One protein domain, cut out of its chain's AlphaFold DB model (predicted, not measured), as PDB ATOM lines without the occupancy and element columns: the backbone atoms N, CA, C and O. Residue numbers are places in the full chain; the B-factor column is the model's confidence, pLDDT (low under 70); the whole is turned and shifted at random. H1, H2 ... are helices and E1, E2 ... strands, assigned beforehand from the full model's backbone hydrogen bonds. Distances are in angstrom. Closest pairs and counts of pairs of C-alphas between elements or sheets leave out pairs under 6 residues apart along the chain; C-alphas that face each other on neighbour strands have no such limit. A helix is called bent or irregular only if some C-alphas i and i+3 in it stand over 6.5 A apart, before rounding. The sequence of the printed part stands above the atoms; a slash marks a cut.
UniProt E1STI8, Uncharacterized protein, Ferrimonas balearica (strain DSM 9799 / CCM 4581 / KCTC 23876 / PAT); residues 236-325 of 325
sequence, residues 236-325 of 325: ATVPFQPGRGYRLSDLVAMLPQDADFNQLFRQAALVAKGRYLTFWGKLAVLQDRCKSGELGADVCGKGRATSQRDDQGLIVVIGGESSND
ATOM      1  N   ALA A 236     102.920  -8.548 -28.999       85.88
ATOM      2  CA  ALA A 236     103.380  -8.271 -30.357       85.88
ATOM      3  C   ALA A 236     103.260  -6.779 -30.699       85.88
ATOM      4  O   ALA A 236     102.210  -6.169 -30.481       85.88
ATOM      5  N   THR A 237     104.334  -6.220 -31.253       80.75
ATOM      6  CA  THR A 237     104.452  -4.808 -31.646       80.75
ATOM      7  C   THR A 237     104.253  -4.606 -33.147       80.75
ATOM      8  O   THR A 237     103.959  -3.495 -33.582       80.75
ATOM      9  N   VAL A 238     104.359  -5.674 -33.947       83.25
ATOM     10  CA  VAL A 238     104.175  -5.641 -35.405       83.25
ATOM     11  C   VAL A 238     102.958  -6.482 -35.808       83.25
ATOM     12  O   VAL A 238     102.850  -7.634 -35.388       83.25
ATOM     13  N   PRO A 239     102.036  -5.966 -36.644       80.81
ATOM     14  CA  PRO A 239     100.911  -6.755 -37.132       80.81
ATOM     15  C   PRO A 239     101.349  -7.859 -38.103       80.81
ATOM     16  O   PRO A 239     102.248  -7.686 -38.936       80.81
ATOM     17  N   PHE A 240     100.646  -8.990 -38.048       84.00
ATOM     18  CA  PHE A 240     100.746 -10.016 -39.078       84.00
ATOM     19  C   PHE A 240     100.118  -9.531 -40.394       84.00
ATOM     20  O   PHE A 240      99.011  -9.002 -40.409       84.00
ATOM     21  N   GLN A 241     100.825  -9.746 -41.500       82.00
ATOM     22  CA  GLN A 241     100.438  -9.403 -42.863       82.00
ATOM     23  C   GLN A 241     100.637 -10.644 -43.749       82.00
ATOM     24  O   GLN A 241     101.777 -11.078 -43.952       82.00
ATOM     25  N   PRO A 242      99.555 -11.237 -44.285       77.06
ATOM     26  CA  PRO A 242      99.648 -12.407 -45.153       77.06
ATOM     27  C   PRO A 242     100.542 -12.162 -46.376       77.06
ATOM     28  O   PRO A 242     100.469 -11.111 -47.006       77.06
ATOM     29  N   GLY A 243     101.374 -13.146 -46.731       73.75
ATOM     30  CA  GLY A 243     102.249 -13.082 -47.911       73.75
ATOM     31  C   GLY A 243     103.500 -12.207 -47.752       73.75
ATOM     32  O   GLY A 243     104.354 -12.211 -48.636       73.75
ATOM     33  N   ARG A 244     103.656 -11.498 -46.626       80.19
ATOM     34  CA  ARG A 244     104.884 -10.766 -46.311       80.19
ATOM     35  C   ARG A 244     105.985 -11.731 -45.863       80.19
ATOM     36  O   ARG A 244     105.769 -12.592 -45.014       80.19
ATOM     37  N   GLY A 245     107.188 -11.555 -46.409       78.44
ATOM     38  CA  GLY A 245     108.395 -12.182 -45.877       78.44
ATOM     39  C   GLY A 245     108.846 -11.474 -44.599       78.44
ATOM     40  O   GLY A 245     108.967 -10.250 -44.583       78.44
ATOM     41  N   TYR A 246     109.104 -12.238 -43.541       83.75
ATOM     42  CA  TYR A 246     109.577 -11.716 -42.260       83.75
ATOM     43  C   TYR A 246     111.039 -12.091 -42.045       83.75
ATOM     44  O   TYR A 246     111.412 -13.259 -42.156       83.75
ATOM     45  N   ARG A 247     111.870 -11.100 -41.707       89.00
ATOM     46  CA  ARG A 247     113.189 -11.364 -41.116       89.00
ATOM     47  C   ARG A 247     113.001 -11.857 -39.681       89.00
ATOM     48  O   ARG A 247     111.951 -11.622 -39.090       89.00
ATOM     49  N   LEU A 248     114.017 -12.491 -39.091       90.69
ATOM     50  CA  LEU A 248     113.913 -13.026 -37.724       90.69
ATOM     51  C   LEU A 248     113.549 -11.950 -36.685       90.69
ATOM     52  O   LEU A 248     112.754 -12.219 -35.793       90.69
ATOM     53  N   SER A 249     114.061 -10.724 -36.825       90.69
ATOM     54  CA  SER A 249     113.696  -9.606 -35.945       90.69
ATOM     55  C   SER A 249     112.223  -9.206 -36.077       90.69
ATOM     56  O   SER A 249     111.530  -9.063 -35.074       90.69
ATOM     57  N   ASP A 250     111.723  -9.086 -37.310       89.38
ATOM     58  CA  ASP A 250     110.323  -8.727 -37.578       89.38
ATOM     59  C   ASP A 250     109.378  -9.846 -37.128       89.38
ATOM     60  O   ASP A 250     108.267  -9.598 -36.667       89.38
ATOM     61  N   LEU A 251     109.841 -11.089 -37.253       92.19
ATOM     62  CA  LEU A 251     109.149 -12.274 -36.782       92.19
ATOM     63  C   LEU A 251     108.992 -12.246 -35.258       92.19
ATOM     64  O   LEU A 251     107.881 -12.424 -34.774       92.19
ATOM     65  N   VAL A 252     110.059 -11.961 -34.504       93.56
ATOM     66  CA  VAL A 252     109.998 -11.804 -33.037       93.56
ATOM     67  C   VAL A 252     109.027 -10.693 -32.631       93.56
ATOM     68  O   VAL A 252     108.232 -10.873 -31.710       93.56
ATOM     69  N   ALA A 253     109.054  -9.558 -33.328       89.69
ATOM     70  CA  ALA A 253     108.163  -8.435 -33.050       89.69
ATOM     71  C   ALA A 253     106.683  -8.755 -33.345       89.69
ATOM     72  O   ALA A 253     105.788  -8.210 -32.699       89.69
ATOM     73  N   MET A 254     106.417  -9.654 -34.293       90.62
ATOM     74  CA  MET A 254     105.067 -10.021 -34.724       90.62
ATOM     75  C   MET A 254     104.477 -11.211 -33.959       90.62
ATOM     76  O   MET A 254     103.266 -11.261 -33.741       90.62
ATOM     77  N   LEU A 255     105.307 -12.166 -33.532       92.44
ATOM     78  CA  LEU A 255     104.831 -13.394 -32.902       92.44
ATOM     79  C   LEU A 255     104.050 -13.122 -31.597       92.44
ATOM     80  O   LEU A 255     104.454 -12.267 -30.795       92.44
ATOM     81  N   PRO A 256     102.950 -13.857 -31.347       91.31
ATOM     82  CA  PRO A 256     102.225 -13.818 -30.077       91.31
ATOM     83  C   PRO A 256     103.089 -14.213 -28.867       91.31
ATOM     84  O   PRO A 256     104.163 -14.792 -29.015       91.31
ATOM     85  N   GLN A 257     102.622 -13.887 -27.658       90.25
ATOM     86  CA  GLN A 257     103.345 -14.166 -26.406       90.25
ATOM     87  C   GLN A 257     103.542 -15.667 -26.152       90.25
ATOM     88  O   GLN A 257     104.565 -16.066 -25.605       90.25
ATOM     89  N   ASP A 258     102.599 -16.505 -26.572       90.19
ATOM     90  CA  ASP A 258     102.636 -17.961 -26.407       90.19
ATOM     91  C   ASP A 258     103.413 -18.681 -27.524       90.19
ATOM     92  O   ASP A 258     103.436 -19.915 -27.572       90.19
ATOM     93  N   ALA A 259     104.058 -17.945 -28.433       91.88
ATOM     94  CA  ALA A 259     104.888 -18.533 -29.474       91.88
ATOM     95  C   ALA A 259     106.143 -19.206 -28.892       91.88
ATOM     96  O   ALA A 259     106.716 -18.762 -27.895       91.88
ATOM     97  N   ASP A 260     106.614 -20.259 -29.560       91.19
ATOM     98  CA  ASP A 260     107.928 -20.838 -29.285       91.19
ATOM     99  C   ASP A 260     109.030 -20.003 -29.959       91.19
ATOM    100  O   ASP A 260     109.294 -20.139 -31.162       91.19
ATOM    101  N   PHE A 261     109.667 -19.127 -29.181       91.81
ATOM    102  CA  PHE A 261     110.768 -18.277 -29.643       91.81
ATOM    103  C   PHE A 261     112.105 -19.020 -29.782       91.81
ATOM    104  O   PHE A 261     113.032 -18.455 -30.343       91.81
ATOM    105  N   ASN A 262     112.227 -20.280 -29.350       89.19
ATOM    106  CA  ASN A 262     113.435 -21.079 -29.602       89.19
ATOM    107  C   ASN A 262     113.415 -21.761 -30.978       89.19
ATOM    108  O   ASN A 262     114.413 -22.318 -31.420       89.19
ATOM    109  N   GLN A 263     112.293 -21.687 -31.698       89.50
ATOM    110  CA  GLN A 263     112.140 -22.283 -33.026       89.50
ATOM    111  C   GLN A 263     111.948 -21.234 -34.133       89.50
ATOM    112  O   GLN A 263     111.246 -21.504 -35.107       89.50
ATOM    113  N   LEU A 264     112.570 -20.046 -34.044       90.81
ATOM    114  CA  LEU A 264     112.324 -18.922 -34.975       90.81
ATOM    115  C   LEU A 264     112.448 -19.292 -36.463       90.81
ATOM    116  O   LEU A 264     111.629 -18.868 -37.275       90.81
ATOM    117  N   PHE A 265     113.417 -20.128 -36.840       88.56
ATOM    118  CA  PHE A 265     113.540 -20.590 -38.229       88.56
ATOM    119  C   PHE A 265     112.330 -21.415 -38.684       88.56
ATOM    120  O   PHE A 265     111.814 -21.227 -39.786       88.56
ATOM    121  N   ARG A 266     111.829 -22.303 -37.818       90.06
ATOM    122  CA  ARG A 266     110.611 -23.078 -38.083       90.06
ATOM    123  C   ARG A 266     109.379 -22.178 -38.095       90.06
ATOM    124  O   ARG A 266     108.512 -22.352 -38.950       90.06
ATOM    125  N   GLN A 267     109.320 -21.204 -37.189       92.94
ATOM    126  CA  GLN A 267     108.254 -20.204 -37.139       92.94
ATOM    127  C   GLN A 267     108.161 -19.438 -38.461       92.94
ATOM    128  O   GLN A 267     107.071 -19.331 -39.013       92.94
ATOM    129  N   ALA A 268     109.290 -19.000 -39.031       89.75
ATOM    130  CA  ALA A 268     109.317 -18.288 -40.310       89.75
ATOM    131  C   ALA A 268     108.604 -19.069 -41.434       89.75
ATOM    132  O   ALA A 268     107.831 -18.495 -42.205       89.75
ATOM    133  N   ALA A 269     108.791 -20.392 -41.486       88.75
ATOM    134  CA  ALA A 269     108.125 -21.258 -42.460       88.75
ATOM    135  C   ALA A 269     106.613 -21.424 -42.206       88.75
ATOM    136  O   ALA A 269     105.839 -21.611 -43.148       88.75
ATOM    137  N   LEU A 270     106.176 -21.373 -40.945       90.19
ATOM    138  CA  LEU A 270     104.762 -21.477 -40.567       90.19
ATOM    139  C   LEU A 270     104.004 -20.172 -40.827       90.19
ATOM    140  O   LEU A 270     102.865 -20.201 -41.295       90.19
ATOM    141  N   VAL A 271     104.655 -19.035 -40.587       89.44
ATOM    142  CA  VAL A 271     104.062 -17.695 -40.685       89.44
ATOM    143  C   VAL A 271     103.667 -17.366 -42.117       89.44
ATOM    144  O   VAL A 271     102.606 -16.787 -42.341       89.44
ATOM    145  N   ALA A 272     104.435 -17.844 -43.101       83.44
ATOM    146  CA  ALA A 272     104.068 -17.768 -44.517       83.44
ATOM    147  C   ALA A 272     102.700 -18.413 -44.826       83.44
ATOM    148  O   ALA A 272     102.053 -18.062 -45.809       83.44
ATOM    149  N   LYS A 273     102.240 -19.339 -43.976       84.94
ATOM    150  CA  LYS A 273     100.944 -20.028 -44.072       84.94
ATOM    151  C   LYS A 273      99.900 -19.466 -43.099       84.94
ATOM    152  O   LYS A 273      98.870 -20.102 -42.887       84.94
ATOM    153  N   GLY A 274     100.175 -18.322 -42.466       87.69
ATOM    154  CA  GLY A 274      99.316 -17.723 -41.442       87.69
ATOM    155  C   GLY A 274      99.234 -18.549 -40.160       87.69
ATOM    156  O   GLY A 274      98.199 -18.558 -39.499       87.69
ATOM    157  N   ARG A 275     100.292 -19.293 -39.822       90.69
ATOM    158  CA  ARG A 275     100.348 -20.144 -38.627       90.69
ATOM    159  C   ARG A 275     101.613 -19.890 -37.824       90.69
ATOM    160  O   ARG A 275     102.592 -19.378 -38.350       90.69
ATOM    161  N   TYR A 276     101.607 -20.305 -36.569       94.00
ATOM    162  CA  TYR A 276     102.792 -20.322 -35.716       94.00
ATOM    163  C   TYR A 276     102.749 -21.528 -34.775       94.00
ATOM    164  O   TYR A 276     101.711 -22.176 -34.619       94.00
ATOM    165  N   LEU A 277     103.898 -21.871 -34.206       92.69
ATOM    166  CA  LEU A 277     104.053 -22.910 -33.197       92.69
ATOM    167  C   LEU A 277     103.990 -22.271 -31.806       92.69
ATOM    168  O   LEU A 277     104.709 -21.309 -31.542       92.69
ATOM    169  N   THR A 278     103.162 -22.799 -30.916       90.31
ATOM    170  CA  THR A 278     103.154 -22.379 -29.512       90.31
ATOM    171  C   THR A 278     104.253 -23.091 -28.727       90.31
ATOM    172  O   THR A 278     104.737 -24.142 -29.156       90.31
ATOM    173  N   PHE A 279     104.621 -22.582 -27.549       84.06
ATOM    174  CA  PHE A 279     105.607 -23.233 -26.669       84.06
ATOM    175  C   PHE A 279     105.164 -24.629 -26.175       84.06
ATOM    176  O   PHE A 279     105.988 -25.428 -25.746       84.06
ATOM    177  N   TRP A 280     103.874 -24.962 -26.311       83.00
ATOM    178  CA  TRP A 280     103.323 -26.307 -26.089       83.00
ATOM    179  C   TRP A 280     103.523 -27.268 -27.271       83.00
ATOM    180  O   TRP A 280     103.016 -28.390 -27.251       83.00
ATOM    181  N   GLY A 281     104.158 -26.816 -28.355       84.50
ATOM    182  CA  GLY A 281     104.298 -27.582 -29.593       84.50
ATOM    183  C   GLY A 281     103.012 -27.678 -30.422       84.50
ATOM    184  O   GLY A 281     102.934 -28.506 -31.333       84.50
ATOM    185  N   LYS A 282     101.994 -26.850 -30.144       88.44
ATOM    186  CA  LYS A 282     100.734 -26.831 -30.907       88.44
ATOM    187  C   LYS A 282     100.813 -25.827 -32.053       88.44
ATOM    188  O   LYS A 282     101.393 -24.757 -31.914       88.44
ATOM    189  N   LEU A 283     100.195 -26.154 -33.185       91.94
ATOM    190  CA  LEU A 283     100.028 -25.199 -34.280       91.94
ATOM    191  C   LEU A 283      98.812 -24.311 -34.016       91.94
ATOM    192  O   LEU A 283      97.707 -24.816 -33.829       91.94
ATOM    193  N   ALA A 284      99.020 -23.001 -34.067       89.81
ATOM    194  CA  ALA A 284      97.992 -21.983 -33.921       89.81
ATOM    195  C   ALA A 284      97.920 -21.093 -35.173       89.81
ATOM    196  O   ALA A 284      98.823 -21.092 -36.015       89.81
ATOM    197  N   VAL A 285      96.811 -20.367 -35.325       88.38
ATOM    198  CA  VAL A 285      96.565 -19.459 -36.456       88.38
ATOM    199  C   VAL A 285      96.978 -18.045 -36.065       88.38
ATOM    200  O   VAL A 285      96.610 -17.567 -34.995       88.38
ATOM    201  N   LEU A 286      97.723 -17.369 -36.940       85.06
ATOM    202  CA  LEU A 286      98.005 -15.945 -36.796       85.06
ATOM    203  C   LEU A 286      96.768 -15.153 -37.204       85.06
ATOM    204  O   LEU A 286      96.301 -15.250 -38.340       85.06
ATOM    205  N   GLN A 287      96.241 -14.363 -36.276       76.12
ATOM    206  CA  GLN A 287      95.168 -13.431 -36.582       76.12
ATOM    207  C   GLN A 287      95.745 -12.173 -37.230       76.12
ATOM    208  O   GLN A 287      96.695 -11.567 -36.730       76.12
ATOM    209  N   ASP A 288      95.148 -11.769 -38.347       73.25
ATOM    210  CA  ASP A 288      95.393 -10.459 -38.941       73.25
ATOM    211  C   ASP A 288      94.660  -9.411 -38.096       73.25
ATOM    212  O   ASP A 288      93.474  -9.135 -38.288       73.25
ATOM    213  N   ARG A 289      95.382  -8.864 -37.112       66.62
ATOM    214  CA  ARG A 289      94.843  -7.900 -36.145       66.62
ATOM    215  C   ARG A 289      94.467  -6.551 -36.766       66.62
ATOM    216  O   ARG A 289      93.734  -5.774 -36.160       66.62
ATOM    217  N   CYS A 290      94.934  -6.286 -37.987       65.94
ATOM    218  CA  CYS A 290      94.495  -5.139 -38.772       65.94
ATOM    219  C   CYS A 290      93.127  -5.396 -39.410       65.94
ATOM    220  O   CYS A 290      92.273  -4.514 -39.403       65.94
ATOM    221  N   LYS A 291      92.876  -6.613 -39.906       65.38
ATOM    222  CA  LYS A 291      91.549  -7.003 -40.414       65.38
ATOM    223  C   LYS A 291      90.514  -7.216 -39.318       65.38
ATOM    224  O   LYS A 291      89.338  -6.975 -39.569       65.38
ATOM    225  N   SER A 292      90.919  -7.652 -38.124       60.94
ATOM    226  CA  SER A 292      89.996  -7.792 -36.989       60.94
ATOM    227  C   SER A 292      89.628  -6.457 -36.328       60.94
ATOM    228  O   SER A 292      88.714  -6.425 -35.510       60.94
ATOM    229  N   GLY A 293      90.303  -5.356 -36.688       59.78
ATOM    230  CA  GLY A 293      90.066  -4.027 -36.114       59.78
ATOM    231  C   GLY A 293      90.637  -3.839 -34.703       59.78
ATOM    232  O   GLY A 293      90.332  -2.846 -34.051       59.78
ATOM    233  N   GLU A 294      91.460  -4.775 -34.224       57.34
ATOM    234  CA  GLU A 294      92.084  -4.723 -32.895       57.34
ATOM    235  C   GLU A 294      93.281  -3.770 -32.809       57.34
ATOM    236  O   GLU A 294      93.687  -3.384 -31.714       57.34
ATOM    237  N   LEU A 295      93.877  -3.423 -33.949       59.66
ATOM    238  CA  LEU A 295      94.963  -2.453 -34.041       59.66
ATOM    239  C   LEU A 295      94.468  -1.178 -34.728       59.66
ATOM    240  O   LEU A 295      93.726  -1.230 -35.709       59.66
ATOM    241  N   GLY A 296      94.893  -0.026 -34.204       57.06
ATOM    242  CA  GLY A 296      94.561   1.281 -34.763       57.06
ATOM    243  C   GLY A 296      95.095   1.467 -36.189       57.06
ATOM    244  O   GLY A 296      96.090   0.863 -36.601       57.06
ATOM    245  N   ALA A 297      94.421   2.320 -36.967       58.34
ATOM    246  CA  ALA A 297      94.769   2.610 -38.364       58.34
ATOM    247  C   ALA A 297      96.171   3.237 -38.535       58.34
ATOM    248  O   ALA A 297      96.760   3.174 -39.614       58.34
ATOM    249  N   ASP A 298      96.696   3.829 -37.467       59.25
ATOM    250  CA  ASP A 298      98.049   4.357 -37.317       59.25
ATOM    251  C   ASP A 298      99.115   3.249 -37.255       59.25
ATOM    252  O   ASP A 298     100.165   3.387 -37.880       59.25
ATOM    253  N   VAL A 299      98.821   2.123 -36.595       59.75
ATOM    254  CA  VAL A 299      99.710   0.947 -36.502       59.75
ATOM    255  C   VAL A 299      99.640   0.087 -37.768       59.75
ATOM    256  O   VAL A 299     100.643  -0.471 -38.213       59.75
ATOM    257  N   CYS A 300      98.467   0.008 -38.394       64.44
ATOM    258  CA  CYS A 300      98.253  -0.762 -39.622       64.44
ATOM    259  C   CYS A 300      98.733  -0.061 -40.908       64.44
ATOM    260  O   CYS A 300      98.643  -0.658 -41.978       64.44
ATOM    261  N   GLY A 301      99.243   1.175 -40.806       55.72
ATOM    262  CA  GLY A 301     100.057   1.868 -41.811       55.72
ATOM    263  C   GLY A 301      99.597   1.761 -43.272       55.72
ATOM    264  O   GLY A 301     100.061   0.894 -44.002       55.72
ATOM    265  N   LYS A 302      98.745   2.702 -43.712       47.56
ATOM    266  CA  LYS A 302      98.473   3.128 -45.113       47.56
ATOM    267  C   LYS A 302      98.612   2.070 -46.232       47.56
ATOM    268  O   LYS A 302      99.159   2.349 -47.292       47.56
ATOM    269  N   GLY A 303      97.996   0.910 -46.067       43.62
ATOM    270  CA  GLY A 303      97.415   0.163 -47.182       43.62
ATOM    271  C   GLY A 303      95.911   0.383 -47.144       43.62
ATOM    272  O   GLY A 303      95.215  -0.346 -46.445       43.62
ATOM    273  N   ARG A 304      95.405   1.439 -47.799       39.78
ATOM    274  CA  ARG A 304      93.959   1.713 -47.873       39.78
ATOM    275  C   ARG A 304      93.261   0.463 -48.419       39.78
ATOM    276  O   ARG A 304      93.467   0.100 -49.572       39.78
ATOM    277  N   ALA A 305      92.434  -0.176 -47.600       41.09
ATOM    278  CA  ALA A 305      91.439  -1.112 -48.088       41.09
ATOM    279  C   ALA A 305      90.359  -0.301 -48.815       41.09
ATOM    280  O   ALA A 305      89.758   0.594 -48.221       41.09
ATOM    281  N   THR A 306      90.091  -0.599 -50.079       36.19
ATOM    282  CA  THR A 306      88.822  -0.229 -50.715       36.19
ATOM    283  C   THR A 306      88.089  -1.516 -51.042       36.19
ATOM    284  O   THR A 306      88.713  -2.477 -51.481       36.19
ATOM    285  N   SER A 307      86.791  -1.576 -50.720       37.53
ATOM    286  CA  SER A 307      85.960  -2.767 -50.890       37.53
ATOM    287  C   SER A 307      84.851  -2.592 -51.946       37.53
ATOM    288  O   SER A 307      84.392  -1.473 -52.142       37.53
ATOM    289  N   GLN A 308      84.403  -3.656 -52.636       34.06
ATOM    290  CA  GLN A 308      83.229  -3.644 -53.541       34.06
ATOM    291  C   GLN A 308      82.614  -5.036 -53.709       34.06
ATOM    292  O   GLN A 308      83.309  -5.925 -54.146       34.06
ATOM    293  N   ARG A 309      81.310  -5.201 -53.459       39.53
ATOM    294  CA  ARG A 309      80.509  -6.443 -53.579       39.53
ATOM    295  C   ARG A 309      80.381  -7.022 -54.998       39.53
ATOM    296  O   ARG A 309      80.177  -6.248 -55.922       39.53
ATOM    297  N   ASP A 310      80.341  -8.357 -55.115       41.38
ATOM    298  CA  ASP A 310      79.653  -9.070 -56.209       41.38
ATOM    299  C   ASP A 310      78.381  -9.789 -55.710       41.38
ATOM    300  O   ASP A 310      78.035  -9.734 -54.520       41.38
ATOM    301  N   ASP A 311      77.691 -10.450 -56.643       47.56
ATOM    302  CA  ASP A 311      76.305 -10.928 -56.549       47.56
ATOM    303  C   ASP A 311      76.082 -12.122 -55.596       47.56
ATOM    304  O   ASP A 311      74.961 -12.621 -55.484       47.56
ATOM    305  N   GLN A 312      77.107 -12.556 -54.851       50.56
ATOM    306  CA  GLN A 312      76.973 -13.505 -53.731       50.56
ATOM    307  C   GLN A 312      77.460 -12.958 -52.378       50.56
ATOM    308  O   GLN A 312      77.345 -13.641 -51.360       50.56
ATOM    309  N   GLY A 313      77.900 -11.697 -52.324       42.53
ATOM    310  CA  GLY A 313      78.207 -11.002 -51.076       42.53
ATOM    311  C   GLY A 313      79.702 -10.821 -50.790       42.53
ATOM    312  O   GLY A 313      80.349 -11.657 -50.178       42.53
ATOM    313  N   LEU A 314      80.146  -9.598 -51.087       32.09
ATOM    314  CA  LEU A 314      81.314  -8.823 -50.619       32.09
ATOM    315  C   LEU A 314      82.677  -9.201 -51.227       32.09
ATOM    316  O   LEU A 314      83.504  -9.830 -50.578       32.09
ATOM    317  N   ILE A 315      82.961  -8.674 -52.424       39.16
ATOM    318  CA  ILE A 315      84.320  -8.464 -52.942       39.16
ATOM    319  C   ILE A 315      84.938  -7.178 -52.324       39.16
ATOM    320  O   ILE A 315      84.265  -6.361 -51.678       39.16
ATOM    321  N   VAL A 316      86.253  -7.000 -52.490       34.09
ATOM    322  CA  VAL A 316      87.031  -5.820 -52.111       34.09
ATOM    323  C   VAL A 316      87.708  -5.223 -53.376       34.09
ATOM    324  O   VAL A 316      88.440  -5.967 -54.018       34.09
ATOM    325  N   VAL A 317      87.490  -3.953 -53.782       33.03
ATOM    326  CA  VAL A 317      88.143  -3.317 -54.967       33.03
ATOM    327  C   VAL A 317      89.168  -2.276 -54.561       33.03
ATOM    328  O   VAL A 317      88.788  -1.286 -53.958       33.03
ATOM    329  N   ILE A 318      90.423  -2.422 -55.000       37.78
ATOM    330  CA  ILE A 318      91.481  -1.423 -54.792       37.78
ATOM    331  C   ILE A 318      91.557  -0.463 -55.986       37.78
ATOM    332  O   ILE A 318      92.045  -0.828 -57.054       37.78
ATOM    333  N   GLY A 319      91.094   0.774 -55.792       27.31
ATOM    334  CA  GLY A 319      91.377   1.906 -56.678       27.31
ATOM    335  C   GLY A 319      92.740   2.526 -56.362       27.31
ATOM    336  O   GLY A 319      92.994   2.910 -55.220       27.31
ATOM    337  N   GLY A 320      93.604   2.627 -57.371       27.58
ATOM    338  CA  GLY A 320      94.774   3.497 -57.360       27.58
ATOM    339  C   GLY A 320      94.460   4.757 -58.159       27.58
ATOM    340  O   GLY A 320      94.247   4.669 -59.365       27.58
ATOM    341  N   GLU A 321      94.429   5.914 -57.501       27.27
ATOM    342  CA  GLU A 321      94.627   7.184 -58.197       27.27
ATOM    343  C   GLU A 321      96.126   7.443 -58.301       27.27
ATOM    344  O   GLU A 321      96.856   7.434 -57.308       27.27
ATOM    345  N   SER A 322      96.564   7.667 -59.535       40.69
ATOM    346  CA  SER A 322      97.794   8.373 -59.829       40.69
ATOM    347  C   SER A 322      97.655   9.831 -59.399       40.69
ATOM    348  O   SER A 322      96.708  10.502 -59.808       40.69
ATOM    349  N   SER A 323      98.666  10.362 -58.731       28.88
ATOM    350  CA  SER A 323      99.102  11.725 -59.007       28.88
ATOM    351  C   SER A 323     100.619  11.755 -58.930       28.88
ATOM    352  O   SER A 323     101.201  11.503 -57.875       28.88
ATOM    353  N   ASN A 324     101.232  12.023 -60.083       35.28
ATOM    354  CA  ASN A 324     102.500  12.730 -60.139       35.28
ATOM    355  C   ASN A 324     102.343  14.041 -59.360       35.28
ATOM    356  O   ASN A 324     101.387  14.771 -59.620       35.28
ATOM    357  N   ASP A 325     103.223  14.259 -58.390       36.28
ATOM    358  CA  ASP A 325     104.111  15.425 -58.266       36.28
ATOM    359  C   ASP A 325     105.120  15.169 -57.132       36.28
ATOM    360  O   ASP A 325     104.698  14.702 -56.046       36.28
TER     361      ASP A 325
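Overview. This is residues 236 to 325 of the 325 residues of an uncharacterized protein of Ferrimonas balearica (strain DSM 9799 / CCM 4581 / KCTC 23876 / PAT) (UniProt E1STI8). With little regular structure, this is a small head, where H1 packs across H2 and H2 packs next to the hairpin E1 and E2, and a long tail, residues 286 to 325, that doubles back near residue 311. The 90 printed residues include H1, H2, E1, E2, in that order; the sheet E1 - E2 is antiparallel and the class mixed, with 24 residues in named elements. The whole is loose, with radius of gyration of the C-alphas 16.0 A and spans of 45 by 39 by 22 A.

Along the chain. Find E1, residues 275 to 277, 7.1 A, and E2, residues 283 to 285, 7.0 A, ending at C-alpha 285 (96.565, -19.459, -36.456). H2, residues 261 to 271, 12.9 A, is irregular: C-alphas 262 and 265 are 8.6 A apart. H1, residues 248 to 254, 9.8 A, begins at C-alpha 248 (113.913, -13.026, -37.724).

Arrangement. Look for N 276 and O 284, 2.9 A apart, within hydrogen-bond range in the hairpin. The closest C-alphas of H2 and E1, Leu 270 and Tyr 276, are 5.4 A apart. H1 touches H2, closest C-alphas Leu 248 and Leu 264, 6.7 A, about perpendicular at 82 degrees. H1 is apart from both strands. Every O i to N i+4 pair is within hydrogen-bond range in H1, 4 of 7 in H2.

Size, cuts and confidence. The farthest C-alphas, Trp 280 and Asp 325, are 52.7 A apart. The printed part has no cut, and no link is long. Residues 289 to 325 have pLDDT under 70.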